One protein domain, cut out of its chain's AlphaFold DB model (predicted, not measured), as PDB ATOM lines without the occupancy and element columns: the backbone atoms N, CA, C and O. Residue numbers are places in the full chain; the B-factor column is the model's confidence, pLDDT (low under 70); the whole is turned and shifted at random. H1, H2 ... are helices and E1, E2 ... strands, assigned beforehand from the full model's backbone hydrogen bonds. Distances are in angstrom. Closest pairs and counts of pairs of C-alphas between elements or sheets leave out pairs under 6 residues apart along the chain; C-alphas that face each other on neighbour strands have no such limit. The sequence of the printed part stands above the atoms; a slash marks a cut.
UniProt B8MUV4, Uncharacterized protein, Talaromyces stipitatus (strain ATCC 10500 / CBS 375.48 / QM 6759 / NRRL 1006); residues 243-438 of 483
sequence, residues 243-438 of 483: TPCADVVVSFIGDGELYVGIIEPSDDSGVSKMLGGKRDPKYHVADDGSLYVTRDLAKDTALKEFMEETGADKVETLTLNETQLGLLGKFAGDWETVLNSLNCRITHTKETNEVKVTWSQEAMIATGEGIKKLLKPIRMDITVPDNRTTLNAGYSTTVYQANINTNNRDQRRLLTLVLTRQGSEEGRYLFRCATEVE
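Overview. This is residues 243 to 438 of the 483 residues of an uncharacterized protein of Talaromyces stipitatus (strain ATCC 10500 / CBS 375.48 / QM 6759 / NRRL 1006) (UniProt B8MUV4). A strongly twisted sheet of E1, E2, E3, E9, E10 and E11 has H1, H2, H4 and H5 over one face and no named helix over the other. The hairpin E4 and E5 makes an arm at one end of the long axis; the small antiparallel sheet E6, E8, E7 lies toward the other end, grazed by H3. The printed part has 196 residues, with named elements in the order E1 E2 E3 E4 E5 H1 E6 H2 H3 E7 E8 H4 E9 E10 H5 E11, class mixed, helices and strands. It is compact, with a radius of gyration of the C-alphas of 18.4 A, but elongated, spanning 64 by 39 by 32 A.

Arrangement. E1, residues 243 to 254, has E2, residues 257 to 265, and E3, residues 275 to 278, on one side and E10, residues 394 to 404, on the other side. E1 and E2 form an antiparallel hairpin (N 252 to O 259, 3.0 A). E3 is antiparallel to E1 (N 248 to O 275, 2.8 A), and E10 is parallel to it (N 247 to O 398, 3.0 A). E3 runs on into E4, residues 281 to 285, which forms a hairpin with E5, residues 291 to 296 (N 282 to O 294, 2.8 A). H1, residues 298 to 309, is on the branched sheet at a height of 7.3 A. E6, residues 317 to 320, and E7, residues 345 to 349, are the antiparallel neighbours of E8, residues 354 to 358 (N 318 to O 357, 2.9 A; N 347 to O 356, 2.8 A). E6, H2, residues 322 to 331, H3, residues 335 to 341, and E7 form a split strand-helix-strand unit, two strands running the same way with E8 between them; its crossover is right-handed. H4, residues 361 to 374, touches H1 (closest C-alphas Leu 303 and Lys 372, 6.2 A). E9, residues 376 to 384, forms a hairpin with E10 (N 382 to O 397, 2.9 A). H5, residues 409 to 419, is the hub, touching H2 (Gln 324 and Leu 419, 6.1 A), H3 (Trp 335 and Thr 416, 5.4 A) and H4 (Gly 370 and Leu 414, 6.3 A), by closest C-alphas. E11, residues 427 to 433, is antiparallel to E2 (N 262 to O 430, 2.9 A). In H1 to H5 every O i to N i+4 pair is within hydrogen-bond range.

Along the chain. E1 runs 35.3 A from C-alpha 243 at (11.922, 45.913, -38.955); E10 measures 31.5 A and H4 20.3 A. E11 ends at C-alpha 433, (31.657, 53.288, -17.237).

Size, cuts and confidence. The farthest C-alphas, Asp 288 and Glu 351, are 68.6 A apart. The printed part has no cut and no long link. Confidence is under 70 at residues 243 to 244, 267 to 270, 280 to 295, 384 to 395 and 425 to 426.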
ATOM      1  N   THR A 243      11.923  47.085 -39.835       63.31
ATOM      2  CA  THR A 243      11.922  45.913 -38.955       63.31
ATOM      3  C   THR A 243      11.924  46.417 -37.512       63.31
ATOM      4  O   THR A 243      12.861  47.129 -37.138       63.31
ATOM      5  N   PRO A 244      10.886  46.114 -36.713       69.56
ATOM      6  CA  PRO A 244      10.833  46.568 -35.338       69.56
ATOM      7  C   PRO A 244      11.797  45.736 -34.487       69.56
ATOM      8  O   PRO A 244      11.782  44.506 -34.524       69.56
ATOM      9  N   CYS A 245      12.614  46.418 -33.704       80.25
ATOM     10  CA  CYS A 245      13.601  45.847 -32.802       80.25
ATOM     11  C   CYS A 245      13.320  46.304 -31.369       80.25
ATOM     12  O   CYS A 245      12.550  47.244 -31.125       80.25
ATOM     13  N   ALA A 246      13.945  45.630 -30.418       86.50
ATOM     14  CA  ALA A 246      13.996  46.088 -29.046       86.50
ATOM     15  C   ALA A 246      15.431  45.981 -28.538       86.50
ATOM     16  O   ALA A 246      15.980  44.882 -28.480       86.50
ATOM     17  N   ASP A 247      15.990  47.122 -28.150       89.19
ATOM     18  CA  ASP A 247      17.294  47.178 -27.498       89.19
ATOM     19  C   ASP A 247      17.111  47.282 -25.992       89.19
ATOM     20  O   ASP A 247      16.132  47.844 -25.490       89.19
ATOM     21  N   VAL A 248      18.081  46.767 -25.254       91.56
ATOM     22  CA  VAL A 248      18.078  46.747 -23.801       91.56
ATOM     23  C   VAL A 248      19.398  47.267 -23.260       91.56
ATOM     24  O   VAL A 248      20.481  46.906 -23.706       91.56
ATOM     25  N   VAL A 249      19.303  48.131 -22.253       90.88
ATOM     26  CA  VAL A 249      20.458  48.575 -21.476       90.88
ATOM     27  C   VAL A 249      20.206  48.291 -20.013       90.88
ATOM     28  O   VAL A 249      19.272  48.822 -19.404       90.88
ATOM     29  N   VAL A 250      21.073  47.469 -19.433       94.44
ATOM     30  CA  VAL A 250      21.147  47.292 -17.986       94.44
ATOM     31  C   VAL A 250      22.178  48.268 -17.450       94.44
ATOM     32  O   VAL A 250      23.283  48.360 -17.975       94.44
ATOM     33  N   SER A 251      21.823  49.034 -16.425       94.31
ATOM     34  CA  SER A 251      22.707  50.070 -15.891       94.31
ATOM     35  C   SER A 251      22.574  50.217 -14.386       94.31
ATOM     36  O   SER A 251      21.494  49.983 -13.847       94.31
ATOM     37  N   PHE A 252      23.617  50.703 -13.725       94.44
ATOM     38  CA  PHE A 252      23.569  51.137 -12.329       94.44
ATOM     39  C   PHE A 252      24.473  52.356 -12.122       94.44
ATOM     40  O   PHE A 252      25.346  52.632 -12.941       94.44
ATOM     41  N   ILE A 253      24.261  53.097 -11.033       91.31
ATOM     42  CA  ILE A 253      25.153  54.194 -10.635       91.31
ATOM     43  C   ILE A 253      26.053  53.712  -9.499       91.31
ATOM     44  O   ILE A 253      25.560  53.201  -8.489       91.31
ATOM     45  N   GLY A 254      27.359  53.893  -9.669       86.62
ATOM     46  CA  GLY A 254      28.392  53.562  -8.696       86.62
ATOM     47  C   GLY A 254      29.416  54.690  -8.625       86.62
ATOM     48  O   GLY A 254      29.848  55.181  -9.659       86.62
ATOM     49  N   ASP A 255      29.749  55.156  -7.420       86.44
ATOM     50  CA  ASP A 255      30.698  56.264  -7.188       86.44
ATOM     51  C   ASP A 255      30.422  57.545  -7.995       86.44
ATOM     52  O   ASP A 255      31.335  58.275  -8.367       86.44
ATOM     53  N   GLY A 256      29.149  57.828  -8.278       83.75
ATOM     54  CA  GLY A 256      28.749  58.985  -9.085       83.75
ATOM     55  C   GLY A 256      28.869  58.785 -10.600       83.75
ATOM     56  O   GLY A 256      28.433  59.662 -11.347       83.75
ATOM     57  N   GLU A 257      29.359  57.634 -11.060       88.56
ATOM     58  CA  GLU A 257      29.435  57.273 -12.473       88.56
ATOM     59  C   GLU A 257      28.342  56.277 -12.881       88.56
ATOM     60  O   GLU A 257      27.833  55.490 -12.077       88.56
ATOM     61  N   LEU A 258      27.949  56.339 -14.155       90.88
ATOM     62  CA  LEU A 258      26.964  55.437 -14.748       90.88
ATOM     63  C   LEU A 258      27.684  54.238 -15.359       90.88
ATOM     64  O   LEU A 258      28.397  54.391 -16.347       90.88
ATOM     65  N   TYR A 259      27.436  53.049 -14.825       93.19
ATOM     66  CA  TYR A 259      27.894  51.795 -15.408       93.19
ATOM     67  C   TYR A 259      26.799  51.200 -16.286       93.19
ATOM     68  O   TYR A 259      25.632  51.154 -15.886       93.19
ATOM     69  N   VAL A 260      27.173  50.729 -17.472       93.50
ATOM     70  CA  VAL A 260      26.270  50.112 -18.451       93.50
ATOM     71  C   VAL A 260      26.771  48.726 -18.838       93.50
ATOM     72  O   VAL A 260      27.975  48.520 -18.978       93.50
ATOM     73  N   GLY A 261      25.843  47.786 -18.998       93.00
ATOM     74  CA  GLY A 261      26.102  46.473 -19.572       93.00
ATOM     75  C   GLY A 261      26.187  46.570 -21.093       93.00
ATOM     76  O   GLY A 261      25.284  47.121 -21.726       93.00
ATOM     77  N   ILE A 262      27.271  46.051 -21.657       91.44
ATOM     78  CA  ILE A 262      27.586  46.072 -23.089       91.44
ATOM     79  C   ILE A 262      28.096  44.701 -23.539       91.44
ATOM     80  O   ILE A 262      28.562  43.913 -22.714       91.44
ATOM     81  N   ILE A 263      28.044  44.441 -24.845       89.88
ATOM     82  CA  ILE A 263      28.719  43.294 -25.460       89.88
ATOM     83  C   ILE A 263      29.944  43.797 -26.226       89.88
ATOM     84  O   ILE A 263      29.821  44.655 -27.100       89.88
ATOM     85  N   GLU A 264      31.115  43.249 -25.922       87.88
ATOM     86  CA  GLU A 264      32.325  43.373 -26.734       87.88
ATOM     87  C   GLU A 264      32.379  42.174 -27.704       87.88
ATOM     88  O   GLU A 264      32.529  41.034 -27.246       87.88
ATOM     89  N   PRO A 265      32.199  42.380 -29.023       78.31
ATOM     90  CA  PRO A 265      32.237  41.296 -30.002       78.31
ATOM     91  C   PRO A 265      33.594  40.580 -30.012       78.31
ATOM     92  O   PRO A 265      34.630  41.155 -29.679       78.31
ATOM     93  N   SER A 266      33.597  39.311 -30.417       70.69
ATOM     94  CA  SER A 266      34.811  38.486 -30.498       70.69
ATOM     95  C   SER A 266      35.740  38.844 -31.666       70.69
ATOM     96  O   SER A 266      36.879  38.382 -31.689       70.69
ATOM     97  N   ASP A 267      35.291  39.679 -32.607       65.06
ATOM     98  CA  ASP A 267      36.017  40.069 -33.824       65.06
ATOM     99  C   ASP A 267      37.114  41.135 -33.613       65.06
ATOM    100  O   ASP A 267      37.649  41.673 -34.582       65.06
ATOM    101  N   ASP A 268      37.476  41.409 -32.355       53.12
ATOM    102  CA  ASP A 268      38.571  42.296 -31.929       53.12
ATOM    103  C   ASP A 268      38.493  43.721 -32.514       53.12
ATOM    104  O   ASP A 268      39.478  44.456 -32.585       53.12
ATOM    105  N   SER A 269      37.288  44.152 -32.901       59.34
ATOM    106  CA  SER A 269      37.042  45.473 -33.486       59.34
ATOM    107  C   SER A 269      37.184  46.634 -32.489       59.34
ATOM    108  O   SER A 269      37.142  47.796 -32.893       59.34
ATOM    109  N   GLY A 270      37.350  46.346 -31.190       62.19
ATOM    110  CA  GLY A 270      37.504  47.344 -30.121       62.19
ATOM    111  C   GLY A 270      36.249  48.179 -29.837       62.19
ATOM    112  O   GLY A 270      36.274  49.044 -28.965       62.19
ATOM    113  N   VAL A 271      35.143  47.919 -30.540       80.50
ATOM    114  CA  VAL A 271      33.879  48.657 -30.435       80.50
ATOM    115  C   VAL A 271      32.791  47.760 -29.863       80.50
ATOM    116  O   VAL A 271      32.573  46.647 -30.335       80.50
ATOM    117  N   SER A 272      32.074  48.234 -28.849       87.88
ATOM    118  CA  SER A 272      31.010  47.447 -28.220       87.88
ATOM    119  C   SER A 272      29.645  47.674 -28.888       87.88
ATOM    120  O   SER A 272      29.434  48.637 -29.639       87.88
ATOM    121  N   LYS A 273      28.693  46.782 -28.608       87.06
ATOM    122  CA  LYS A 273      27.288  46.900 -29.012       87.06
ATOM    123  C   LYS A 273      26.369  46.978 -27.792       87.06
ATOM    124  O   LYS A 273      26.682  46.458 -26.717       87.06
ATOM    125  N   MET A 274      25.225  47.632 -27.983       87.50
ATOM    126  CA  MET A 274      24.085  47.481 -27.082       87.50
ATOM    127  C   MET A 274      23.503  46.076 -27.239       87.50
ATOM    128  O   MET A 274      23.636  45.474 -28.305       87.50
ATOM    129  N   LEU A 275      22.868  45.580 -26.180       88.94
ATOM    130  CA  LEU A 275      22.100  44.347 -26.258       88.94
ATOM    131  C   LEU A 275      20.801  44.620 -27.014       88.94
ATOM    132  O   LEU A 275      20.169  45.654 -26.774       88.94
ATOM    133  N   GLY A 276      20.363  43.702 -27.865       86.88
ATOM    134  CA  GLY A 276      19.104  43.897 -28.572       86.88
ATOM    135  C   GLY A 276      18.932  43.017 -29.791       86.88
ATOM    136  O   GLY A 276      19.878  42.447 -30.323       86.88
ATOM    137  N   GLY A 277      17.691  42.948 -30.255       82.31
ATOM    138  CA  GLY A 277      17.342  42.051 -31.341       82.31
ATOM    139  C   GLY A 277      16.000  42.357 -31.976       82.31
ATOM    140  O   GLY A 277      15.273  43.293 -31.615       82.31
ATOM    141  N   LYS A 278      15.695  41.571 -33.004       80.75
ATOM    142  CA  LYS A 278      14.514  41.761 -33.843       80.75
ATOM    143  C   LYS A 278      13.278  41.239 -33.127       80.75
ATOM    144  O   LYS A 278      13.296  40.196 -32.483       80.75
ATOM    145  N   ARG A 279      12.158  41.941 -33.294       74.31
ATOM    146  CA  ARG A 279      10.844  41.421 -32.905       74.31
ATOM    147  C   ARG A 279      10.354  40.508 -34.021       74.31
ATOM    148  O   ARG A 279       9.684  40.973 -34.947       74.31
ATOM    149  N   ASP A 280      10.731  39.235 -33.944       62.50
ATOM    150  CA  ASP A 280      10.395  38.250 -34.971       62.50
ATOM    151  C   ASP A 280       8.870  38.169 -35.172       62.50
ATOM    152  O   ASP A 280       8.124  37.906 -34.221       62.50
ATOM    153  N   PRO A 281       8.369  38.436 -36.392       57.59
ATOM    154  CA  PRO A 281       6.952  38.306 -36.677       57.59
ATOM    155  C   PRO A 281       6.564  36.827 -36.735       57.59
ATOM    156  O   PRO A 281       7.209  36.019 -37.400       57.59
ATOM    157  N   LYS A 282       5.461  36.488 -36.072       56.78
ATOM    158  CA  LYS A 282       4.782  35.197 -36.173       56.78
ATOM    159  C   LYS A 282       3.527  35.387 -37.009       56.78
ATOM    160  O   LYS A 282       2.689  36.237 -36.708       56.78
ATOM    161  N   TYR A 283       3.409  34.605 -38.067       52.47
ATOM    162  CA  TYR A 283       2.287  34.668 -38.991       52.47
ATOM    163  C   TYR A 283       1.301  33.543 -38.671       52.47
ATOM    164  O   TYR A 283       1.710  32.411 -38.414       52.47
ATOM    165  N   HIS A 284       0.011  33.865 -38.653       47.03
ATOM    166  CA  HIS A 284      -1.069  32.906 -38.444       47.03
ATOM    167  C   HIS A 284      -2.166  33.137 -39.473       47.03
ATOM    168  O   HIS A 284      -2.646  34.260 -39.611       47.03
ATOM    169  N   VAL A 285      -2.595  32.079 -40.151       44.38
ATOM    170  CA  VAL A 285      -3.782  32.104 -41.007       44.38
ATOM    171  C   VAL A 285      -4.971  31.608 -40.182       44.38
ATOM    172  O   VAL A 285      -4.926  30.510 -39.633       44.38
ATOM    173  N   ALA A 286      -6.004  32.434 -40.036       47.16
ATOM    174  CA  ALA A 286      -7.256  32.046 -39.395       47.16
ATOM    175  C   ALA A 286      -8.138  31.218 -40.341       47.16
ATOM    176  O   ALA A 286      -7.935  31.211 -41.554       47.16
ATOM    177  N   ASP A 287      -9.157  30.558 -39.787       41.19
ATOM    178  CA  ASP A 287     -10.069  29.676 -40.533       41.19
ATOM    179  C   ASP A 287     -10.841  30.395 -41.659       41.19
ATOM    180  O   ASP A 287     -11.274  29.765 -42.620       41.19
ATOM    181  N   ASP A 288     -10.991  31.721 -41.572       42.38
ATOM    182  CA  ASP A 288     -11.590  32.570 -42.613       42.38
ATOM    183  C   ASP A 288     -10.593  32.983 -43.717       42.38
ATOM    184  O   ASP A 288     -10.898  33.831 -44.558       42.38
ATOM    185  N   GLY A 289      -9.390  32.406 -43.695       36.56
ATOM    186  CA  GLY A 289      -8.291  32.705 -44.602       36.56
ATOM    187  C   GLY A 289      -7.509  33.965 -44.237       36.56
ATOM    188  O   GLY A 289      -6.597  34.317 -44.978       36.56
ATOM    189  N   SER A 290      -7.828  34.665 -43.137       41.00
ATOM    190  CA  SER A 290      -7.168  35.928 -42.793       41.00
ATOM    191  C   SER A 290      -5.806  35.772 -42.116       41.00
ATOM    192  O   SER A 290      -5.634  34.989 -41.189       41.00
ATOM    193  N   LEU A 291      -4.819  36.544 -42.590       41.59
ATOM    194  CA  LEU A 291      -3.454  36.556 -42.070       41.59
ATOM    195  C   LEU A 291      -3.333  37.539 -40.899       41.59
ATOM    196  O   LEU A 291      -3.448  38.760 -41.055       41.59
ATOM    197  N   TYR A 292      -3.050  36.992 -39.727       43.16
ATOM    198  CA  TYR A 292      -2.686  37.719 -38.525       43.16
ATOM    199  C   TYR A 292      -1.177  37.699 -38.367       43.16
ATOM    200  O   TYR A 292      -0.539  36.648 -38.430       43.16
ATOM    201  N   VAL A 293      -0.610  38.874 -38.122       51.06
ATOM    202  CA  VAL A 293       0.773  38.980 -37.677       51.06
ATOM    203  C   VAL A 293       0.722  39.211 -36.182       51.06
ATOM    204  O   VAL A 293       0.166  40.205 -35.712       51.06
ATOM    205  N   THR A 294       1.298  38.281 -35.436       55.84
ATOM    206  CA  THR A 294       1.601  38.500 -34.033       55.84
ATOM    207  C   THR A 294       3.072  38.838 -33.898       55.84
ATOM    208  O   THR A 294       3.934  38.281 -34.577       55.84
ATOM    209  N   ARG A 295       3.373  39.807 -33.048       64.50
ATOM    210  CA  ARG A 295       4.745  40.106 -32.651       64.50
ATOM    211  C   ARG A 295       4.836  39.947 -31.152       64.50
ATOM    212  O   ARG A 295       3.904  40.309 -30.423       64.50
ATOM    213  N   ASP A 296       5.974  39.448 -30.700       72.88
ATOM    214  CA  ASP A 296       6.296  39.510 -29.285       72.88
ATOM    215  C   ASP A 296       6.316  40.988 -28.866       72.88
ATOM    216  O   ASP A 296       6.692  41.875 -29.649       72.88
ATOM    217  N   LEU A 297       5.828  41.287 -27.660       82.12
ATOM    218  CA  LEU A 297       5.872  42.649 -27.130       82.12
ATOM    219  C   LEU A 297       7.325  43.119 -27.095       82.12
ATOM    220  O   LEU A 297       8.207  42.354 -26.717       82.12
ATOM    221  N   ALA A 298       7.581  44.389 -27.417       82.88
ATOM    222  CA  ALA A 298       8.951  44.913 -27.437       82.88
ATOM    223  C   ALA A 298       9.681  44.694 -26.095       82.88
ATOM    224  O   ALA A 298      10.873  44.422 -26.071       82.88
ATOM    225  N   LYS A 299       8.944  44.729 -24.978       88.81
ATOM    226  CA  LYS A 299       9.466  44.402 -23.646       88.81
ATOM    227  C   LYS A 299       9.880  42.934 -23.496       88.81
ATOM    228  O   LYS A 299      10.879  42.658 -22.839       88.81
ATOM    229  N   ASP A 300       9.101  42.008 -24.051       89.44
ATOM    230  CA  ASP A 300       9.400  40.576 -23.990       89.44
ATOM    231  C   ASP A 300      10.583  40.239 -24.913       89.44
ATOM    232  O   ASP A 300      11.454  39.478 -24.505       89.44
ATOM    233  N   THR A 301      10.688  40.881 -26.084       88.88
ATOM    234  CA  THR A 301      11.887  40.805 -26.938       88.88
ATOM    235  C   THR A 301      13.114  41.368 -26.221       88.88
ATOM    236  O   THR A 301      14.109  40.672 -26.118       88.88
ATOM    237  N   ALA A 302      13.040  42.561 -25.620       90.62
ATOM    238  CA  ALA A 302      14.155  43.122 -24.848       90.62
ATOM    239  C   ALA A 302      14.631  42.185 -23.719       90.62
ATOM    240  O   ALA A 302      15.825  42.084 -23.454       90.62
ATOM    241  N   LEU A 303      13.702  41.488 -23.051       94.94
ATOM    242  CA  LEU A 303      14.048  40.482 -22.048       94.94
ATOM    243  C   LEU A 303      14.711  39.253 -22.674       94.94
ATOM    244  O   LEU A 303      15.720  38.798 -22.149       94.94
ATOM    245  N   LYS A 304      14.141  38.712 -23.755       92.56
ATOM    246  CA  LYS A 304      14.679  37.552 -24.473       92.56
ATOM    247  C   LYS A 304      16.122  37.814 -24.908       92.56
ATOM    248  O   LYS A 304      17.007  37.061 -24.528       92.56
ATOM    249  N   GLU A 305      16.352  38.922 -25.604       91.12
ATOM    250  CA  GLU A 305      17.667  39.285 -26.138       91.12
ATOM    251  C   GLU A 305      18.673  39.563 -25.009       91.12
ATOM    252  O   GLU A 305      19.816  39.128 -25.087       91.12
ATOM    253  N   PHE A 306      18.248  40.177 -23.892       94.31
ATOM    254  CA  PHE A 306      19.093  40.253 -22.693       94.31
ATOM    255  C   PHE A 306      19.503  38.858 -22.201       94.31
ATOM    256  O   PHE A 306      20.673  38.630 -21.905       94.31
ATOM    257  N   MET A 307      18.549  37.932 -22.069       94.06
ATOM    258  CA  MET A 307      18.832  36.607 -21.520       94.06
ATOM    259  C   MET A 307      19.766  35.806 -22.436       94.06
ATOM    260  O   MET A 307      20.726  35.228 -21.936       94.06
ATOM    261  N   GLU A 308      19.528  35.832 -23.749       90.94
ATOM    262  CA  GLU A 308      20.309  35.095 -24.753       90.94
ATOM    263  C   GLU A 308      21.715  35.688 -24.948       90.94
ATOM    264  O   GLU A 308      22.711  34.964 -24.878       90.94
ATOM    265  N   GLU A 309      21.840  37.007 -25.135       90.44
ATOM    266  CA  GLU A 309      23.140  37.629 -25.422       90.44
ATOM    267  C   GLU A 309      24.066  37.687 -24.200       90.44
ATOM    268  O   GLU A 309      25.286  37.706 -24.356       90.44
ATOM    269  N   THR A 310      23.521  37.684 -22.978       90.75
ATOM    270  CA  THR A 310      24.331  37.619 -21.745       90.75
ATOM    271  C   THR A 310      24.663  36.190 -21.304       90.75
ATOM    272  O   THR A 310      25.453  36.020 -20.370       90.75
ATOM    273  N   GLY A 311      24.066  35.176 -21.943       90.06
ATOM    274  CA  GLY A 311      24.110  33.775 -21.503       90.06
ATOM    275  C   GLY A 311      23.289  33.506 -20.235       90.06
ATOM    276  O   GLY A 311      23.412  32.450 -19.611       90.06
ATOM    277  N   ALA A 312      22.452  34.458 -19.804       91.06
ATOM    278  CA  ALA A 312      21.641  34.317 -18.600       91.06
ATOM    279  C   ALA A 312      20.553  33.240 -18.706       91.06
ATOM    280  O   ALA A 312      20.023  32.831 -17.673       91.06
ATOM    281  N   ASP A 313      20.259  32.763 -19.915       90.56
ATOM    282  CA  ASP A 313      19.370  31.645 -20.239       90.56
ATOM    283  C   ASP A 313      20.010  30.251 -20.062       90.56
ATOM    284  O   ASP A 313      19.337  29.237 -20.248       90.56
ATOM    285  N   LYS A 314      21.295  30.180 -19.682       88.94
ATOM    286  CA  LYS A 314      22.047  28.923 -19.544       88.94
ATOM    287  C   LYS A 314      22.514  28.660 -18.111       88.94
ATOM    288  O   LYS A 314      22.892  29.572 -17.361       88.94
ATOM    289  N   VAL A 315      22.524  27.371 -17.755       87.81
ATOM    290  CA  VAL A 315      23.187  26.817 -16.564       87.81
ATOM    291  C   VAL A 315      24.598  26.411 -16.976       87.81
ATOM    292  O   VAL A 315      24.806  25.387 -17.621       87.81
ATOM    293  N   GLU A 316      25.567  27.241 -16.619       88.44
ATOM    294  CA  GLU A 316      26.951  27.123 -17.072       88.44
ATOM    295  C   GLU A 316      27.931  27.474 -15.948       88.44
ATOM    296  O   GLU A 316      27.561  28.075 -14.935       88.44
ATOM    297  N   THR A 317      29.187  27.058 -16.117       91.12
ATOM    298  CA  THR A 317      30.283  27.439 -15.222       91.12
ATOM    299  C   THR A 317      31.102  28.537 -15.874       91.12
ATOM    300  O   THR A 317      31.665  28.326 -16.943       91.12
ATOM    301  N   LEU A 318      31.184  29.681 -15.202       90.50
ATOM    302  CA  LEU A 318      31.848  30.889 -15.679       90.50
ATOM    303  C   LEU A 318      33.049  31.214 -14.796       90.50
ATOM    304  O   LEU A 318      32.965  31.095 -13.573       90.50
ATOM    305  N   THR A 319      34.150  31.654 -15.399       91.88
ATOM    306  CA  THR A 319      35.341  32.123 -14.673       91.88
ATOM    307  C   THR A 319      35.299  33.639 -14.569       91.88
ATOM    308  O   THR A 319      35.549  34.311 -15.561       91.88
ATOM    309  N   LEU A 320      35.031  34.198 -13.388       91.62
ATOM    310  CA  LEU A 320      34.940  35.649 -13.199       91.62
ATOM    311  C   LEU A 320      36.291  36.334 -13.441       91.62
ATOM    312  O   LEU A 320      37.310  35.922 -12.889       91.62
ATOM    313  N   ASN A 321      36.287  37.410 -14.232       89.50
ATOM    314  CA  ASN A 321      37.486  38.215 -14.470       89.50
ATOM    315  C   ASN A 321      37.704  39.279 -13.374       89.50
ATOM    316  O   ASN A 321      36.814  39.571 -12.572       89.50
ATOM    317  N   GLU A 322      38.886  39.900 -13.363       89.69
ATOM    318  CA  GLU A 322      39.266  40.898 -12.351       89.69
ATOM    319  C   GLU A 322      38.329  42.113 -12.311       89.69
ATOM    320  O   GLU A 322      38.014  42.613 -11.232       89.69
ATOM    321  N   THR A 323      37.833  42.572 -13.466       89.06
ATOM    322  CA  THR A 323      36.883  43.699 -13.518       89.06
ATOM    323  C   THR A 323      35.564  43.321 -12.844       89.06
ATOM    324  O   THR A 323      35.040  44.091 -12.041       89.06
ATOM    325  N   GLN A 324      35.035  42.128 -13.131       92.31
ATOM    326  CA  GLN A 324      33.805  41.626 -12.515       92.31
ATOM    327  C   GLN A 324      33.967  41.485 -11.005       92.31
ATOM    328  O   GLN A 324      33.132  41.986 -10.256       92.31
ATOM    329  N   LEU A 325      35.063  40.869 -10.552       93.38
ATOM    330  CA  LEU A 325      35.369  40.729  -9.128       93.38
ATOM    331  C   LEU A 325      35.509  42.093  -8.437       93.38
ATOM    332  O   LEU A 325      34.981  42.276  -7.340       93.38
ATOM    333  N   GLY A 326      36.146  43.072  -9.089       93.19
ATOM    334  CA  GLY A 326      36.259  44.440  -8.581       93.19
ATOM    335  C   GLY A 326      34.902  45.133  -8.422       93.19
ATOM    336  O   GLY A 326      34.623  45.715  -7.371       93.19
ATOM    337  N   LEU A 327      34.024  45.034  -9.427       94.62
ATOM    338  CA  LEU A 327      32.671  45.599  -9.365       94.62
ATOM    339  C   LEU A 327      31.795  44.889  -8.324       94.62
ATOM    340  O   LEU A 327      31.072  45.557  -7.582       94.62
ATOM    341  N   LEU A 328      31.886  43.559  -8.230       95.31
ATOM    342  CA  LEU A 328      31.188  42.765  -7.217       95.31
ATOM    343  C   LEU A 328      31.633  43.166  -5.811       95.31
ATOM    344  O   LEU A 328      30.794  43.519  -4.988       95.31
ATOM    345  N   GLY A 329      32.940  43.209  -5.547       93.88
ATOM    346  CA  GLY A 329      33.470  43.614  -4.245       93.88
ATOM    347  C   GLY A 329      33.045  45.029  -3.842       93.88
ATOM    348  O   GLY A 329      32.754  45.279  -2.672       93.88
ATOM    349  N   LYS A 330      32.952  45.946  -4.811       93.94
ATOM    350  CA  LYS A 330      32.619  47.352  -4.560       93.94
ATOM    351  C   LYS A 330      31.123  47.614  -4.378       93.94
ATOM    352  O   LYS A 330      30.742  48.369  -3.487       93.94
ATOM    353  N   PHE A 331      30.271  47.011  -5.208       94.44
ATOM    354  CA  PHE A 331      28.843  47.361  -5.288       94.44
ATOM    355  C   PHE A 331      27.892  46.243  -4.847       94.44
ATOM    356  O   PHE A 331      26.707  46.498  -4.617       94.44
ATOM    357  N   ALA A 332      28.400  45.024  -4.688       93.06
ATOM    358  CA  ALA A 332      27.650  43.839  -4.296       93.06
ATOM    359  C   ALA A 332      28.478  42.968  -3.330       93.06
ATOM    360  O   ALA A 332      28.679  41.782  -3.562       93.06
ATOM    361  N   GLY A 333      28.997  43.557  -2.248       90.62
ATOM    362  CA  GLY A 333      29.946  42.885  -1.345       90.62
ATOM    363  C   GLY A 333      29.445  41.585  -0.693       90.62
ATOM    364  O   GLY A 333      30.253  40.795  -0.220       90.62
ATOM    365  N   ASP A 334      28.134  41.325  -0.693       93.06
ATOM    366  CA  ASP A 334      27.510  40.076  -0.240       93.06
ATOM    367  C   ASP A 334      27.270  39.056  -1.372       93.06
ATOM    368  O   ASP A 334      26.514  38.098  -1.192       93.06
ATOM    369  N   TRP A 335      27.900  39.233  -2.539       96.31
ATOM    370  CA  TRP A 335      27.615  38.465  -3.753       96.31
ATOM    371  C   TRP A 335      27.717  36.946  -3.578       96.31
ATOM    372  O   TRP A 335      26.833  36.230  -4.048       96.31
ATOM    373  N   GLU A 336      28.715  36.440  -2.849       96.44
ATOM    374  CA  GLU A 336      28.851  34.998  -2.589       96.44
ATOM    375  C   GLU A 336      27.654  34.449  -1.809       96.44
ATOM    376  O   GLU A 336      27.132  33.380  -2.116       96.44
ATOM    377  N   THR A 337      27.168  35.207  -0.822       96.75
ATOM    378  CA  THR A 337      25.993  34.822  -0.029       96.75
ATOM    379  C   THR A 337      24.740  34.800  -0.899       96.75
ATOM    380  O   THR A 337      23.924  33.885  -0.781       96.75
ATOM    381  N   VAL A 338      24.590  35.778  -1.799       96.81
ATOM    382  CA  VAL A 338      23.468  35.838  -2.746       96.81
ATOM    383  C   VAL A 338      23.479  34.632  -3.681       96.81
ATOM    384  O   VAL A 338      22.459  33.954  -3.804       96.81
ATOM    385  N   LEU A 339      24.622  34.320  -4.288       96.88
ATOM    386  CA  LEU A 339      24.769  33.174  -5.185       96.88
ATOM    387  C   LEU A 339      24.524  31.840  -4.468       96.88
ATOM    388  O   LEU A 339      23.744  31.025  -4.955       96.88
ATOM    389  N   ASN A 340      25.113  31.645  -3.286       96.75
ATOM    390  CA  ASN A 340      24.892  30.440  -2.483       96.75
ATOM    391  C   ASN A 340      23.413  30.285  -2.089       96.75
ATOM    392  O   ASN A 340      22.889  29.176  -2.105       96.75
ATOM    393  N   SER A 341      22.712  31.388  -1.790       96.94
ATOM    394  CA  SER A 341      21.273  31.354  -1.476       96.94
ATOM    395  C   SER A 341      20.388  30.942  -2.657       96.94
ATOM    396  O   SER A 341      19.239  30.560  -2.454       96.94
ATOM    397  N   LEU A 342      20.927  31.008  -3.876       96.50
ATOM    398  CA  LEU A 342      20.284  30.569  -5.109       96.50
ATOM    399  C   LEU A 342      20.846  29.230  -5.596       96.50
ATOM    400  O   LEU A 342      20.657  28.895  -6.754       96.50
ATOM    401  N   ASN A 343      21.534  28.457  -4.749       96.81
ATOM    402  CA  ASN A 343      22.133  27.164  -5.104       96.81
ATOM    403  C   ASN A 343      23.216  27.232  -6.201       96.81
ATOM    404  O   ASN A 343      23.543  26.211  -6.806       96.81
ATOM    405  N   CYS A 344      23.802  28.403  -6.468       96.00
ATOM    406  CA  CYS A 344      24.982  28.490  -7.328       96.00
ATOM    407  C   CYS A 344      26.207  27.939  -6.590       96.00
ATOM    408  O   CYS A 344      26.364  28.142  -5.386       96.00
ATOM    409  N   ARG A 345      27.115  27.280  -7.315       96.56
ATOM    410  CA  ARG A 345      28.369  26.765  -6.746       96.56
ATOM    411  C   ARG A 345      29.512  27.722  -7.040       96.56
ATOM    412  O   ARG A 345      29.741  28.065  -8.195       96.56
ATOM    413  N   ILE A 346      30.273  28.085  -6.013       96.38
ATOM    414  CA  ILE A 346      31.454  28.947  -6.132       96.38
ATOM    415  C   ILE A 346      32.701  28.115  -5.830       96.38
ATOM    416  O   ILE A 346      32.735  27.368  -4.854       96.38
ATOM    417  N   THR A 347      33.718  28.206  -6.685       95.50
ATOM    418  CA  THR A 347      35.005  27.523  -6.499       95.50
ATOM    419  C   THR A 347      36.139  28.533  -6.600       95.50
ATOM    420  O   THR A 347      36.225  29.259  -7.587       95.50
ATOM    421  N   HIS A 348      37.020  28.548  -5.597       93.81
ATOM    422  CA  HIS A 348      38.218  29.384  -5.576       93.81
ATOM    423  C   HIS A 348      39.454  28.513  -5.781       93.81
ATOM    424  O   HIS A 348      39.721  27.609  -4.982       93.81
ATOM    425  N   THR A 349      40.235  28.808  -6.813       91.12
ATOM    426  CA  THR A 349      41.509  28.135  -7.073       91.12
ATOM    427  C   THR A 349      42.643  29.017  -6.560       91.12
ATOM    428  O   THR A 349      42.977  30.028  -7.170       91.12
ATOM    429  N   LYS A 350      43.245  28.646  -5.423       83.06
ATOM    430  CA  LYS A 350      44.277  29.463  -4.751       83.06
ATOM    431  C   LYS A 350      45.542  29.680  -5.590       83.06
ATOM    432  O   LYS A 350      46.187  30.707  -5.444       83.06
ATOM    433  N   GLU A 351      45.890  28.720  -6.441       81.44
ATOM    434  CA  GLU A 351      47.116  28.745  -7.254       81.44
ATOM    435  C   GLU A 351      47.037  29.747  -8.411       81.44
ATOM    436  O   GLU A 351      48.030  30.383  -8.747       81.44
ATOM    437  N   THR A 352      45.849  29.914  -8.995       80.75
ATOM    438  CA  THR A 352      45.605  30.794 -10.148       80.75
ATOM    439  C   THR A 352      44.835  32.061  -9.781       80.75
ATOM    440  O   THR A 352      44.585  32.892 -10.647       80.75
ATOM    441  N   ASN A 353      44.440  32.204  -8.509       83.88
ATOM    442  CA  ASN A 353      43.501  33.219  -8.025       83.88
ATOM    443  C   ASN A 353      42.181  33.257  -8.827       83.88
ATOM    444  O   ASN A 353      41.529  34.293  -8.944       83.88
ATOM    445  N   GLU A 354      41.798  32.119  -9.407       91.50
ATOM    446  CA  GLU A 354      40.639  31.999 -10.284       91.50
ATOM    447  C   GLU A 354      39.367  31.762  -9.463       91.50
ATOM    448  O   GLU A 354      39.338  30.906  -8.572       91.50
ATOM    449  N   VAL A 355      38.298  32.490  -9.790       94.19
ATOM    450  CA  VAL A 355      36.976  32.325  -9.176       94.19
ATOM    451  C   VAL A 355      36.001  31.807 -10.225       94.19
ATOM    452  O   VAL A 355      35.698  32.500 -11.195       94.19
ATOM    453  N   LYS A 356      35.487  30.592 -10.021       95.00
ATOM    454  CA  LYS A 356      34.474  29.974 -10.885       95.00
ATOM    455  C   LYS A 356      33.110  29.989 -10.222       95.00
ATOM    456  O   LYS A 356      32.988  29.591  -9.064       95.00
ATOM    457  N   VAL A 357      32.088  30.375 -10.976       95.25
ATOM    458  CA  VAL A 357      30.685  30.330 -10.563       95.25
ATOM    459  C   VAL A 357      29.922  29.409 -11.504       95.25
ATOM    460  O   VAL A 357      29.809  29.688 -12.693       95.25
ATOM    461  N   THR A 358      29.371  28.322 -10.971       95.25
ATOM    462  CA  THR A 358      28.390  27.485 -11.666       95.25
ATOM    463  C   THR A 358      26.996  27.966 -11.303       95.25
ATOM    464  O   THR A 358      26.597  27.897 -10.137       95.25
ATOM    465  N   TRP A 359      26.265  28.462 -12.296       94.69
ATOM    466  CA  TRP A 359      24.903  28.947 -12.108       94.69
ATOM    467  C   TRP A 359      23.902  27.814 -11.914       94.69
ATOM    468  O   TRP A 359      24.065  26.721 -12.449       94.69
ATOM    469  N   SER A 360      22.844  28.107 -11.165       95.94
ATOM    470  CA  SER A 360      21.682  27.243 -10.989       95.94
ATOM    471  C   SER A 360      20.507  27.695 -11.865       95.94
ATOM    472  O   SER A 360      20.500  28.794 -12.434       95.94
ATOM    473  N   GLN A 361      19.469  26.862 -11.929       96.25
ATOM    474  CA  GLN A 361      18.217  27.214 -12.593       96.25
ATOM    475  C   GLN A 361      17.478  28.340 -11.845       96.25
ATOM    476  O   GLN A 361      16.857  29.202 -12.464       96.25
ATOM    477  N   GLU A 362      17.582  28.379 -10.519       96.44
ATOM    478  CA  GLU A 362      16.979  29.395  -9.659       96.44
ATOM    479  C   GLU A 362      17.584  30.776  -9.908       96.44
ATOM    480  O   GLU A 362      16.856  31.766  -9.975       96.44
ATOM    481  N   ALA A 363      18.900  30.853 -10.113       95.44
ATOM    482  CA  ALA A 363      19.567  32.102 -10.458       95.44
ATOM    483  C   ALA A 363      19.151  32.614 -11.847       95.44
ATOM    484  O   ALA A 363      18.922  33.817 -12.016       95.44
ATOM    485  N   MET A 364      18.977  31.717 -12.825       95.12
ATOM    486  CA  MET A 364      18.430  32.054 -14.146       95.12
ATOM    487  C   MET A 364      17.014  32.640 -14.038       95.12
ATOM    488  O   MET A 364      16.757  33.729 -14.560       95.12
ATOM    489  N   ILE A 365      16.110  31.969 -13.314       95.38
ATOM    490  CA  ILE A 365      14.727  32.438 -13.112       95.38
ATOM    491  C   ILE A 365      14.719  33.798 -12.402       95.38
ATOM    492  O   ILE A 365      14.090  34.741 -12.886       95.38
ATOM    493  N   ALA A 366      15.468  33.930 -11.302       95.88
ATOM    494  CA  ALA A 366      15.552  35.168 -10.531       95.88
ATOM    495  C   ALA A 366      16.080  36.347 -11.368       95.88
ATOM    496  O   ALA A 366      15.593  37.473 -11.236       95.88
ATOM    497  N   THR A 367      17.038  36.091 -12.264       96.25
ATOM    498  CA  THR A 367      17.566  37.104 -13.190       96.25
ATOM    499  C   THR A 367      16.494  37.557 -14.175       96.25
ATOM    500  O   THR A 367      16.244  38.759 -14.292       96.25
ATOM    501  N   GLY A 368      15.816  36.613 -14.834       95.50
ATOM    502  CA  GLY A 368      14.761  36.916 -15.801       95.50
ATOM    503  C   GLY A 368      13.608  37.712 -15.181       95.50
ATOM    504  O   GLY A 368      13.193  38.737 -15.726       95.50
ATOM    505  N   GLU A 369      13.123  37.301 -14.007       96.31
ATOM    506  CA  GLU A 369      12.062  38.017 -13.286       96.31
ATOM    507  C   GLU A 369      12.506  39.411 -12.824       96.31
ATOM    508  O   GLU A 369      11.770  40.394 -12.991       96.31
ATOM    509  N   GLY A 370      13.724  39.514 -12.284       96.31
ATOM    510  CA  GLY A 370      14.304  40.771 -11.825       96.31
ATOM    511  C   GLY A 370      14.432  41.792 -12.955       96.31
ATOM    512  O   GLY A 370      13.953  42.922 -12.826       96.31
ATOM    513  N   ILE A 371      15.004  41.386 -14.091       97.00
ATOM    514  CA  ILE A 371      15.149  42.249 -15.267       97.00
ATOM    515  C   ILE A 371      13.784  42.618 -15.833       97.00
ATOM    516  O   ILE A 371      13.499  43.806 -15.997       97.00
ATOM    517  N   LYS A 372      12.878  41.651 -16.026       95.50
ATOM    518  CA  LYS A 372      11.518  41.912 -16.526       95.50
ATOM    519  C   LYS A 372      10.785  42.976 -15.705       95.50
ATOM    520  O   LYS A 372      10.081  43.824 -16.268       95.50
ATOM    521  N   LYS A 373      10.950  42.956 -14.380       95.56
ATOM    522  CA  LYS A 373      10.350  43.936 -13.466       95.56
ATOM    523  C   LYS A 373      10.945  45.338 -13.633       95.56
ATOM    524  O   LYS A 373      10.207  46.316 -13.519       95.56
ATOM    525  N   LEU A 374      12.245  45.442 -13.912       95.25
ATOM    526  CA  LEU A 374      12.941  46.722 -14.072       95.25
ATOM    527  C   LEU A 374      12.829  47.324 -15.473       95.25
ATOM    528  O   LEU A 374      12.908  48.547 -15.586       95.25
ATOM    529  N   LEU A 375      12.621  46.507 -16.510       94.00
ATOM    530  CA  LEU A 375      12.536  46.971 -17.895       94.00
ATOM    531  C   LEU A 375      11.422  48.007 -18.077       94.00
ATOM    532  O   LEU A 375      10.225  47.701 -17.952       94.00
ATOM    533  N   LYS A 376      11.838  49.226 -18.430       90.62
ATOM    534  CA  LYS A 376      10.975  50.350 -18.803       90.62
ATOM    535  C   LYS A 376      11.412  50.913 -20.155       90.62
ATOM    536  O   LYS A 376      12.615  51.093 -20.348       90.62
ATOM    537  N   PRO A 377      10.479  51.216 -21.071       89.50
ATOM    538  CA  PRO A 377      10.834  51.897 -22.307       89.50
ATOM    539  C   PRO A 377      11.312  53.314 -21.966       89.50
ATOM    540  O   PRO A 377      10.655  54.027 -21.207       89.50
ATOM    541  N   ILE A 378      12.461  53.714 -22.504       83.69
ATOM    542  CA  ILE A 378      12.995  55.075 -22.340       83.69
ATOM    543  C   ILE A 378      12.925  55.880 -23.630       83.69
ATOM    544  O   ILE A 378      12.925  57.111 -23.581       83.69
ATOM    545  N   ARG A 379      12.843  55.194 -24.772       79.75
ATOM    546  CA  ARG A 379      12.639  55.808 -26.076       79.75
ATOM    547  C   ARG A 379      12.080  54.789 -27.057       79.75
ATOM    548  O   ARG A 379      12.493  53.636 -27.046       79.75
ATOM    549  N   MET A 380      11.130  55.224 -27.867       78.12
ATOM    550  CA  MET A 380      10.395  54.380 -28.803       78.12
ATOM    551  C   MET A 380      10.693  54.830 -30.231       78.12
ATOM    552  O   MET A 380      11.034  55.995 -30.451       78.12
ATOM    553  N   ASP A 381      10.575  53.889 -31.163       70.06
ATOM    554  CA  ASP A 381      10.621  54.103 -32.609       70.06
ATOM    555  C   ASP A 381      11.868  54.846 -33.131       70.06
ATOM    556  O   ASP A 381      11.795  55.652 -34.062       70.06
ATOM    557  N   ILE A 382      13.043  54.576 -32.551       73.50
ATOM    558  CA  ILE A 382      14.301  55.169 -33.017       73.50
ATOM    559  C   ILE A 382      14.726  54.494 -34.315       73.50
ATOM    560  O   ILE A 382      14.967  53.291 -34.344       73.50
ATOM    561  N   THR A 383      14.896  55.274 -35.378       72.44
ATOM    562  CA  THR A 383      15.540  54.788 -36.600       72.44
ATOM    563  C   THR A 383      17.006  54.462 -36.329       72.44
ATOM    564  O   THR A 383      17.784  55.313 -35.890       72.44
ATOM    565  N   VAL A 384      17.383  53.222 -36.614       68.69
ATOM    566  CA  VAL A 384      18.753  52.741 -36.501       68.69
ATOM    567  C   VAL A 384      19.441  52.922 -37.866       68.69
ATOM    568  O   VAL A 384      18.976  52.352 -38.853       68.69
ATOM    569  N   PRO A 385      20.520  53.715 -37.962       63.00
ATOM    570  CA  PRO A 385      21.309  53.903 -39.163       63.00
ATOM    571  C   PRO A 385      22.174  52.662 -39.379       63.00
ATOM    572  O   PRO A 385      23.260  52.519 -38.827       63.00
ATOM    573  N   ASP A 386      21.663  51.748 -40.188       61.62
ATOM    574  CA  ASP A 386      22.382  50.578 -40.687       61.62
ATOM    575  C   ASP A 386      22.711  50.795 -42.175       61.62
ATOM    576  O   ASP A 386      21.992  51.515 -42.870       61.62
ATOM    577  N   ASN A 387      23.774  50.183 -42.701       55.06
ATOM    578  CA  ASN A 387      24.132  50.294 -44.125       55.06
ATOM    579  C   ASN A 387      23.047  49.738 -45.073       55.06
ATOM    580  O   ASN A 387      23.039  50.056 -46.262       55.06
ATOM    581  N   ARG A 388      22.108  48.946 -44.544       46.62
ATOM    582  CA  ARG A 388      20.900  48.458 -45.220       46.62
ATOM    583  C   ARG A 388      19.697  49.389 -45.051       46.62
ATOM    584  O   ARG A 388      18.647  49.120 -45.634       46.62
ATOM    585  N   THR A 389      19.824  50.462 -44.268       49.56
ATOM    586  CA  THR A 389      18.763  51.456 -44.065       49.56
ATOM    587  C   THR A 389      18.669  52.364 -45.284       49.56
ATOM    588  O   THR A 389      19.620  53.028 -45.687       49.56
ATOM    589  N   THR A 390      17.489  52.386 -45.880       47.62
ATOM    590  CA  THR A 390      17.093  53.212 -47.016       47.62
ATOM    591  C   THR A 390      15.982  54.170 -46.584       47.62
ATOM    592  O   THR A 390      15.443  54.062 -45.486       47.62
ATOM    593  N   LEU A 391      15.571  55.076 -47.475       41.53
ATOM    594  CA  LEU A 391      14.434  55.976 -47.232       41.53
ATOM    595  C   LEU A 391      13.116  55.243 -46.916       41.53
ATOM    596  O   LEU A 391      12.239  55.833 -46.295       41.53
ATOM    597  N   ASN A 392      12.971  53.984 -47.343       41.50
ATOM    598  CA  ASN A 392      11.714  53.234 -47.253       41.50
ATOM    599  C   ASN A 392      11.835  51.931 -46.454       41.50
ATOM    600  O   ASN A 392      10.845  51.216 -46.342       41.50
ATOM    601  N   ALA A 393      13.022  51.582 -45.948       47.66
ATOM    602  CA  ALA A 393      13.233  50.357 -45.188       47.66
ATOM    603  C   ALA A 393      14.458  50.438 -44.282       47.66
ATOM    604  O   ALA A 393      15.453  51.038 -44.666       47.66
ATOM    605  N   GLY A 394      14.418  49.803 -43.117       56.06
ATOM    606  CA  GLY A 394      15.490  49.877 -42.129       56.06
ATOM    607  C   GLY A 394      15.123  49.171 -40.834       56.06
ATOM    608  O   GLY A 394      14.270  48.282 -40.825       56.06
ATOM    609  N   TYR A 395      15.744  49.579 -39.734       68.44
ATOM    610  CA  TYR A 395      15.420  49.076 -38.401       68.44
ATOM    611  C   TYR A 395      14.891  50.219 -37.542       68.44
ATOM    612  O   TYR A 395      15.457  51.313 -37.535       68.44
ATOM    613  N   SER A 396      13.785  49.978 -36.843       75.88
ATOM    614  CA  SER A 396      13.267  50.899 -35.834       75.88
ATOM    615  C   SER A 396      13.289  50.192 -34.494       75.88
ATOM    616  O   SER A 396      12.753  49.094 -34.379       75.88
ATOM    617  N   THR A 397      13.925  50.783 -33.495       82.31
ATOM    618  CA  THR A 397      14.129  50.144 -32.197       82.31
ATOM    619  C   THR A 397      13.417  50.890 -31.080       82.31
ATOM    620  O   THR A 397      13.374  52.124 -31.042       82.31
ATOM    621  N   THR A 398      12.855  50.130 -30.144       85.50
ATOM    622  CA  THR A 398      12.459  50.648 -28.834       85.50
ATOM    623  C   THR A 398      13.538  50.299 -27.823       85.50
ATOM    624  O   THR A 398      13.813  49.126 -27.590       85.50
ATOM    625  N   VAL A 399      14.102  51.315 -27.174       87.81
ATOM    626  CA  VAL A 399      15.130  51.135 -26.148       87.81
ATOM    627  C   VAL A 399      14.465  50.974 -24.790       87.81
ATOM    628  O   VAL A 399      13.794  51.885 -24.285       87.81
ATOM    629  N   TYR A 400      14.694  49.824 -24.176       92.75
ATOM    630  CA  TYR A 400      14.353  49.535 -22.796       92.75
ATOM    631  C   TYR A 400      15.562  49.735 -21.892       92.75
ATOM    632  O   TYR A 400      16.694  49.396 -22.229       92.75
ATOM    633  N   GLN A 401      15.309  50.251 -20.696       92.00
ATOM    634  CA  GLN A 401      16.315  50.370 -19.654       92.00
ATOM    635  C   GLN A 401      15.894  49.574 -18.422       92.00
ATOM    636  O   GLN A 401      14.764  49.704 -17.944       92.00
ATOM    637  N   ALA A 402      16.831  48.800 -17.879       95.00
ATOM    638  CA  ALA A 402      16.762  48.232 -16.541       95.00
ATOM    639  C   ALA A 402      17.784  48.955 -15.652       95.00
ATOM    640  O   ALA A 402      18.977  48.657 -15.674       95.00
ATOM    641  N   ASN A 403      17.317  49.948 -14.890       93.31
ATOM    642  CA  ASN A 403      18.163  50.690 -13.954       93.31
ATOM    643  C   ASN A 403      18.147  50.013 -12.577       93.31
ATOM    644  O   ASN A 403      17.108  49.977 -11.914       93.31
ATOM    645  N   ILE A 404      19.295  49.477 -12.175       95.69
ATOM    646  CA  ILE A 404      19.517  48.789 -10.909       95.69
ATOM    647  C   ILE A 404      19.955  49.815  -9.855       95.69
ATOM    648  O   ILE A 404      21.048  50.378  -9.903       95.69
ATOM    649  N   ASN A 405      19.096  50.041  -8.865       91.69
ATOM    650  CA  ASN A 405      19.395  50.865  -7.704       91.69
ATOM    651  C   ASN A 405      20.192  50.056  -6.674       91.69
ATOM    652  O   ASN A 405      19.636  49.222  -5.958       91.69
ATOM    653  N   THR A 406      21.479  50.366  -6.548       91.38
ATOM    654  CA  THR A 406      22.400  49.713  -5.609       91.38
ATOM    655  C   THR A 406      22.001  49.895  -4.143       91.38
ATOM    656  O   THR A 406      22.368  49.070  -3.311       91.38
ATOM    657  N   ASN A 407      21.192  50.902  -3.792       88.69
ATOM    658  CA  ASN A 407      20.676  51.091  -2.429       88.69
ATOM    659  C   ASN A 407      19.485  50.181  -2.097       88.69
ATOM    660  O   ASN A 407      19.163  49.988  -0.927       88.69
ATOM    661  N   ASN A 408      18.824  49.610  -3.106       92.94
ATOM    662  CA  ASN A 408      17.742  48.661  -2.898       92.94
ATOM    663  C   ASN A 408      18.316  47.242  -2.778       92.94
ATOM    664  O   ASN A 408      18.986  46.764  -3.689       92.94
ATOM    665  N   ARG A 409      18.028  46.553  -1.667       91.06
ATOM    666  CA  ARG A 409      18.567  45.213  -1.383       91.06
ATOM    667  C   ARG A 409      18.237  44.188  -2.474       91.06
ATOM    668  O   ARG A 409      19.122  43.445  -2.883       91.06
ATOM    669  N   ASP A 410      17.000  44.159  -2.960       91.25
ATOM    670  CA  ASP A 410      16.571  43.187  -3.973       91.25
ATOM    671  C   ASP A 410      17.202  43.481  -5.338       91.25
ATOM    672  O   ASP A 410      17.622  42.570  -6.045       91.25
ATOM    673  N   GLN A 411      17.342  44.758  -5.696       94.69
ATOM    674  CA  GLN A 411      18.014  45.143  -6.940       94.69
ATOM    675  C   GLN A 411      19.534  44.959  -6.851       94.69
ATOM    676  O   GLN A 411      20.155  44.607  -7.845       94.69
ATOM    677  N   ARG A 412      20.142  45.103  -5.669       94.56
ATOM    678  CA  ARG A 412      21.553  44.753  -5.448       94.56
ATOM    679  C   ARG A 412      21.799  43.251  -5.597       94.56
ATOM    680  O   ARG A 412      22.799  42.858  -6.180       94.56
ATOM    681  N   ARG A 413      20.866  42.404  -5.152       95.38
ATOM    682  CA  ARG A 413      20.923  40.959  -5.440       95.38
ATOM    683  C   ARG A 413      20.865  40.683  -6.940       95.38
ATOM    684  O   ARG A 413      21.632  39.867  -7.436       95.38
ATOM    685  N   LEU A 414      20.009  41.398  -7.669       96.81
ATOM    686  CA  LEU A 414      19.997  41.332  -9.129       96.81
ATOM    687  C   LEU A 414      21.317  41.834  -9.739       96.81
ATOM    688  O   LEU A 414      21.777  41.252 -10.716       96.81
ATOM    689  N   LEU A 415      21.955  42.854  -9.148       96.88
ATOM    690  CA  LEU A 415      23.275  43.331  -9.574       96.88
ATOM    691  C   LEU A 415      24.321  42.212  -9.524       96.88
ATOM    692  O   LEU A 415      25.056  42.031 -10.490       96.88
ATOM    693  N   THR A 416      24.354  41.436  -8.436       96.75
ATOM    694  CA  THR A 416      25.223  40.255  -8.308       96.75
ATOM    695  C   THR A 416      25.043  39.291  -9.477       96.75
ATOM    696  O   THR A 416      26.018  38.819 -10.063       96.75
ATOM    697  N   LEU A 417      23.789  39.004  -9.826       96.56
ATOM    698  CA  LEU A 417      23.461  38.084 -10.907       96.56
ATOM    699  C   LEU A 417      23.926  38.638 -12.259       96.56
ATOM    700  O   LEU A 417      24.634  37.962 -12.991       96.56
ATOM    701  N   VAL A 418      23.638  39.895 -12.589       95.12
ATOM    702  CA  VAL A 418      24.063  40.434 -13.894       95.12
ATOM    703  C   VAL A 418      25.578  40.641 -14.006       95.12
ATOM    704  O   VAL A 418      26.120  40.493 -15.095       95.12
ATOM    705  N   LEU A 419      26.279  40.947 -12.907       95.50
ATOM    706  CA  LEU A 419      27.740  41.127 -12.908       95.50
ATOM    707  C   LEU A 419      28.512  39.813 -13.075       95.50
ATOM    708  O   LEU A 419      29.669  39.843 -13.492       95.50
ATOM    709  N   THR A 420      27.893  38.672 -12.770       93.50
ATOM    710  CA  THR A 420      28.526  37.345 -12.869       93.50
ATOM    711  C   THR A 420      28.294  36.657 -14.215       93.50
ATOM    712  O   THR A 420      28.680  35.502 -14.377       93.50
ATOM    713  N   ARG A 421      27.698  37.356 -15.192       91.06
ATOM    714  CA  ARG A 421      27.497  36.875 -16.569       91.06
ATOM    715  C   ARG A 421      28.593  37.339 -17.520       91.06
ATOM    716  O   ARG A 421      29.225  38.359 -17.269       91.06
ATOM    717  N   GLN A 422      28.831  36.562 -18.580       84.44
ATOM    718  CA  GLN A 422      29.981  36.744 -19.479       84.44
ATOM    719  C   GLN A 422      29.642  36.793 -20.966       84.44
ATOM    720  O   GLN A 422      30.539  37.058 -21.761       84.44
ATOM    721  N   GLY A 423      28.374  36.642 -21.344       80.69
ATOM    722  CA  GLY A 423      27.952  36.701 -22.740       80.69
ATOM    723  C   GLY A 423      27.875  35.327 -23.394       80.69
ATOM    724  O   GLY A 423      28.138  34.308 -22.757       80.69
ATOM    725  N   SER A 424      27.467  35.304 -24.659       72.38
ATOM    726  CA  SER A 424      27.363  34.094 -25.478       72.38
ATOM    727  C   SER A 424      28.623  33.872 -26.334       72.38
ATOM    728  O   SER A 424      29.590  34.630 -26.263       72.38
ATOM    729  N   GLU A 425      28.627  32.838 -27.183       63.12
ATOM    730  CA  GLU A 425      29.722  32.577 -28.139       63.12
ATOM    731  C   GLU A 425      29.991  33.764 -29.092       63.12
ATOM    732  O   GLU A 425      31.075  33.874 -29.664       63.12
ATOM    733  N   GLU A 426      29.027  34.678 -29.239       61.84
ATOM    734  CA  GLU A 426      29.089  35.820 -30.155       61.84
ATOM    735  C   GLU A 426      29.774  37.065 -29.560       61.84
ATOM    736  O   GLU A 426      30.083  38.009 -30.291       61.84
ATOM    737  N   GLY A 427      30.038  37.101 -28.250       73.88
ATOM    738  CA  GLY A 427      30.708  38.242 -27.628       73.88
ATOM    739  C   GLY A 427      30.722  38.217 -26.102       73.88
ATOM    740  O   GLY A 427      29.932  37.539 -25.453       73.88
ATOM    741  N   ARG A 428      31.632  39.001 -25.519       86.00
ATOM    742  CA  ARG A 428      31.813  39.111 -24.069       86.00
ATOM    743  C   ARG A 428      30.865  40.152 -23.483       86.00
ATOM    744  O   ARG A 428      30.954  41.328 -23.826       86.00
ATOM    745  N   TYR A 429      29.999  39.738 -22.565       90.75
ATOM    746  CA  TYR A 429      29.163  40.644 -21.777       90.75
ATOM    747  C   TYR A 429      29.910  41.163 -20.556       90.75
ATOM    748  O   TYR A 429      30.466  40.386 -19.779       90.75
ATOM    749  N   LEU A 430      29.899  42.481 -20.366       90.44
ATOM    750  CA  LEU A 430      30.549  43.126 -19.231       90.44
ATOM    751  C   LEU A 430      29.991  44.523 -18.953       90.44
ATOM    752  O   LEU A 430      29.285  45.111 -19.769       90.44
ATOM    753  N   PHE A 431      30.325  45.061 -17.779       92.88
ATOM    754  CA  PHE A 431      29.957  46.416 -17.382       92.88
ATOM    755  C   PHE A 431      31.146  47.372 -17.501       92.88
ATOM    756  O   PHE A 431      32.230  47.090 -16.987       92.88
ATOM    757  N   ARG A 432      30.922  48.532 -18.125       90.88
ATOM    758  CA  ARG A 432      31.890  49.640 -18.222       90.88
ATOM    759  C   ARG A 432      31.259  50.954 -17.795       90.88
ATOM    760  O   ARG A 432      30.037  51.105 -17.834       90.88
ATOM    761  N   CYS A 433      32.099  51.913 -17.417       91.00
ATOM    762  CA  CYS A 433      31.657  53.288 -17.237       91.00
ATOM    763  C   CYS A 433      31.193  53.849 -18.587       91.00
ATOM    764  O   CYS A 433      31.926  53.781 -19.570       91.00
ATOM    765  N   ALA A 434      29.994  54.425 -18.653       88.62
ATOM    766  CA  ALA A 434      29.385  54.878 -19.902       88.62
ATOM    767  C   ALA A 434      30.255  55.888 -20.674       88.62
ATOM    768  O   ALA A 434      30.170  55.951 -21.896       88.62
ATOM    769  N   THR A 435      31.095  56.669 -19.986       86.69
ATOM    770  CA  THR A 435      32.006  57.640 -20.617       86.69
ATOM    771  C   THR A 435      33.224  57.008 -21.287       86.69
ATOM    772  O   THR A 435      33.871  57.674 -22.088       86.69
ATOM    773  N   GLU A 436      33.546  55.756 -20.962       88.00
ATOM    774  CA  GLU A 436      34.686  54.999 -21.507       88.00
ATOM    775  C   GLU A 436      34.266  54.063 -22.649       88.00
ATOM    776  O   GLU A 436      35.093  53.398 -23.261       88.00
ATOM    777  N   VAL A 437      32.963  53.984 -22.915       87.56
ATOM    778  CA  VAL A 437      32.369  53.031 -23.842       87.56
ATOM    779  C   VAL A 437      32.394  53.584 -25.267       87.56
ATOM    780  O   VAL A 437      31.713  54.565 -25.581       87.56
ATOM    781  N   GLU A 438      33.137  52.920 -26.152       87.62
ATOM    782  CA  GLU A 438      33.101  53.186 -27.588       87.62
ATOM    783  C   GLU A 438      32.081  52.273 -28.281       87.62
ATOM    784  O   GLU A 438      32.250  51.058 -28.358       87.62
TER     785      GLU A 438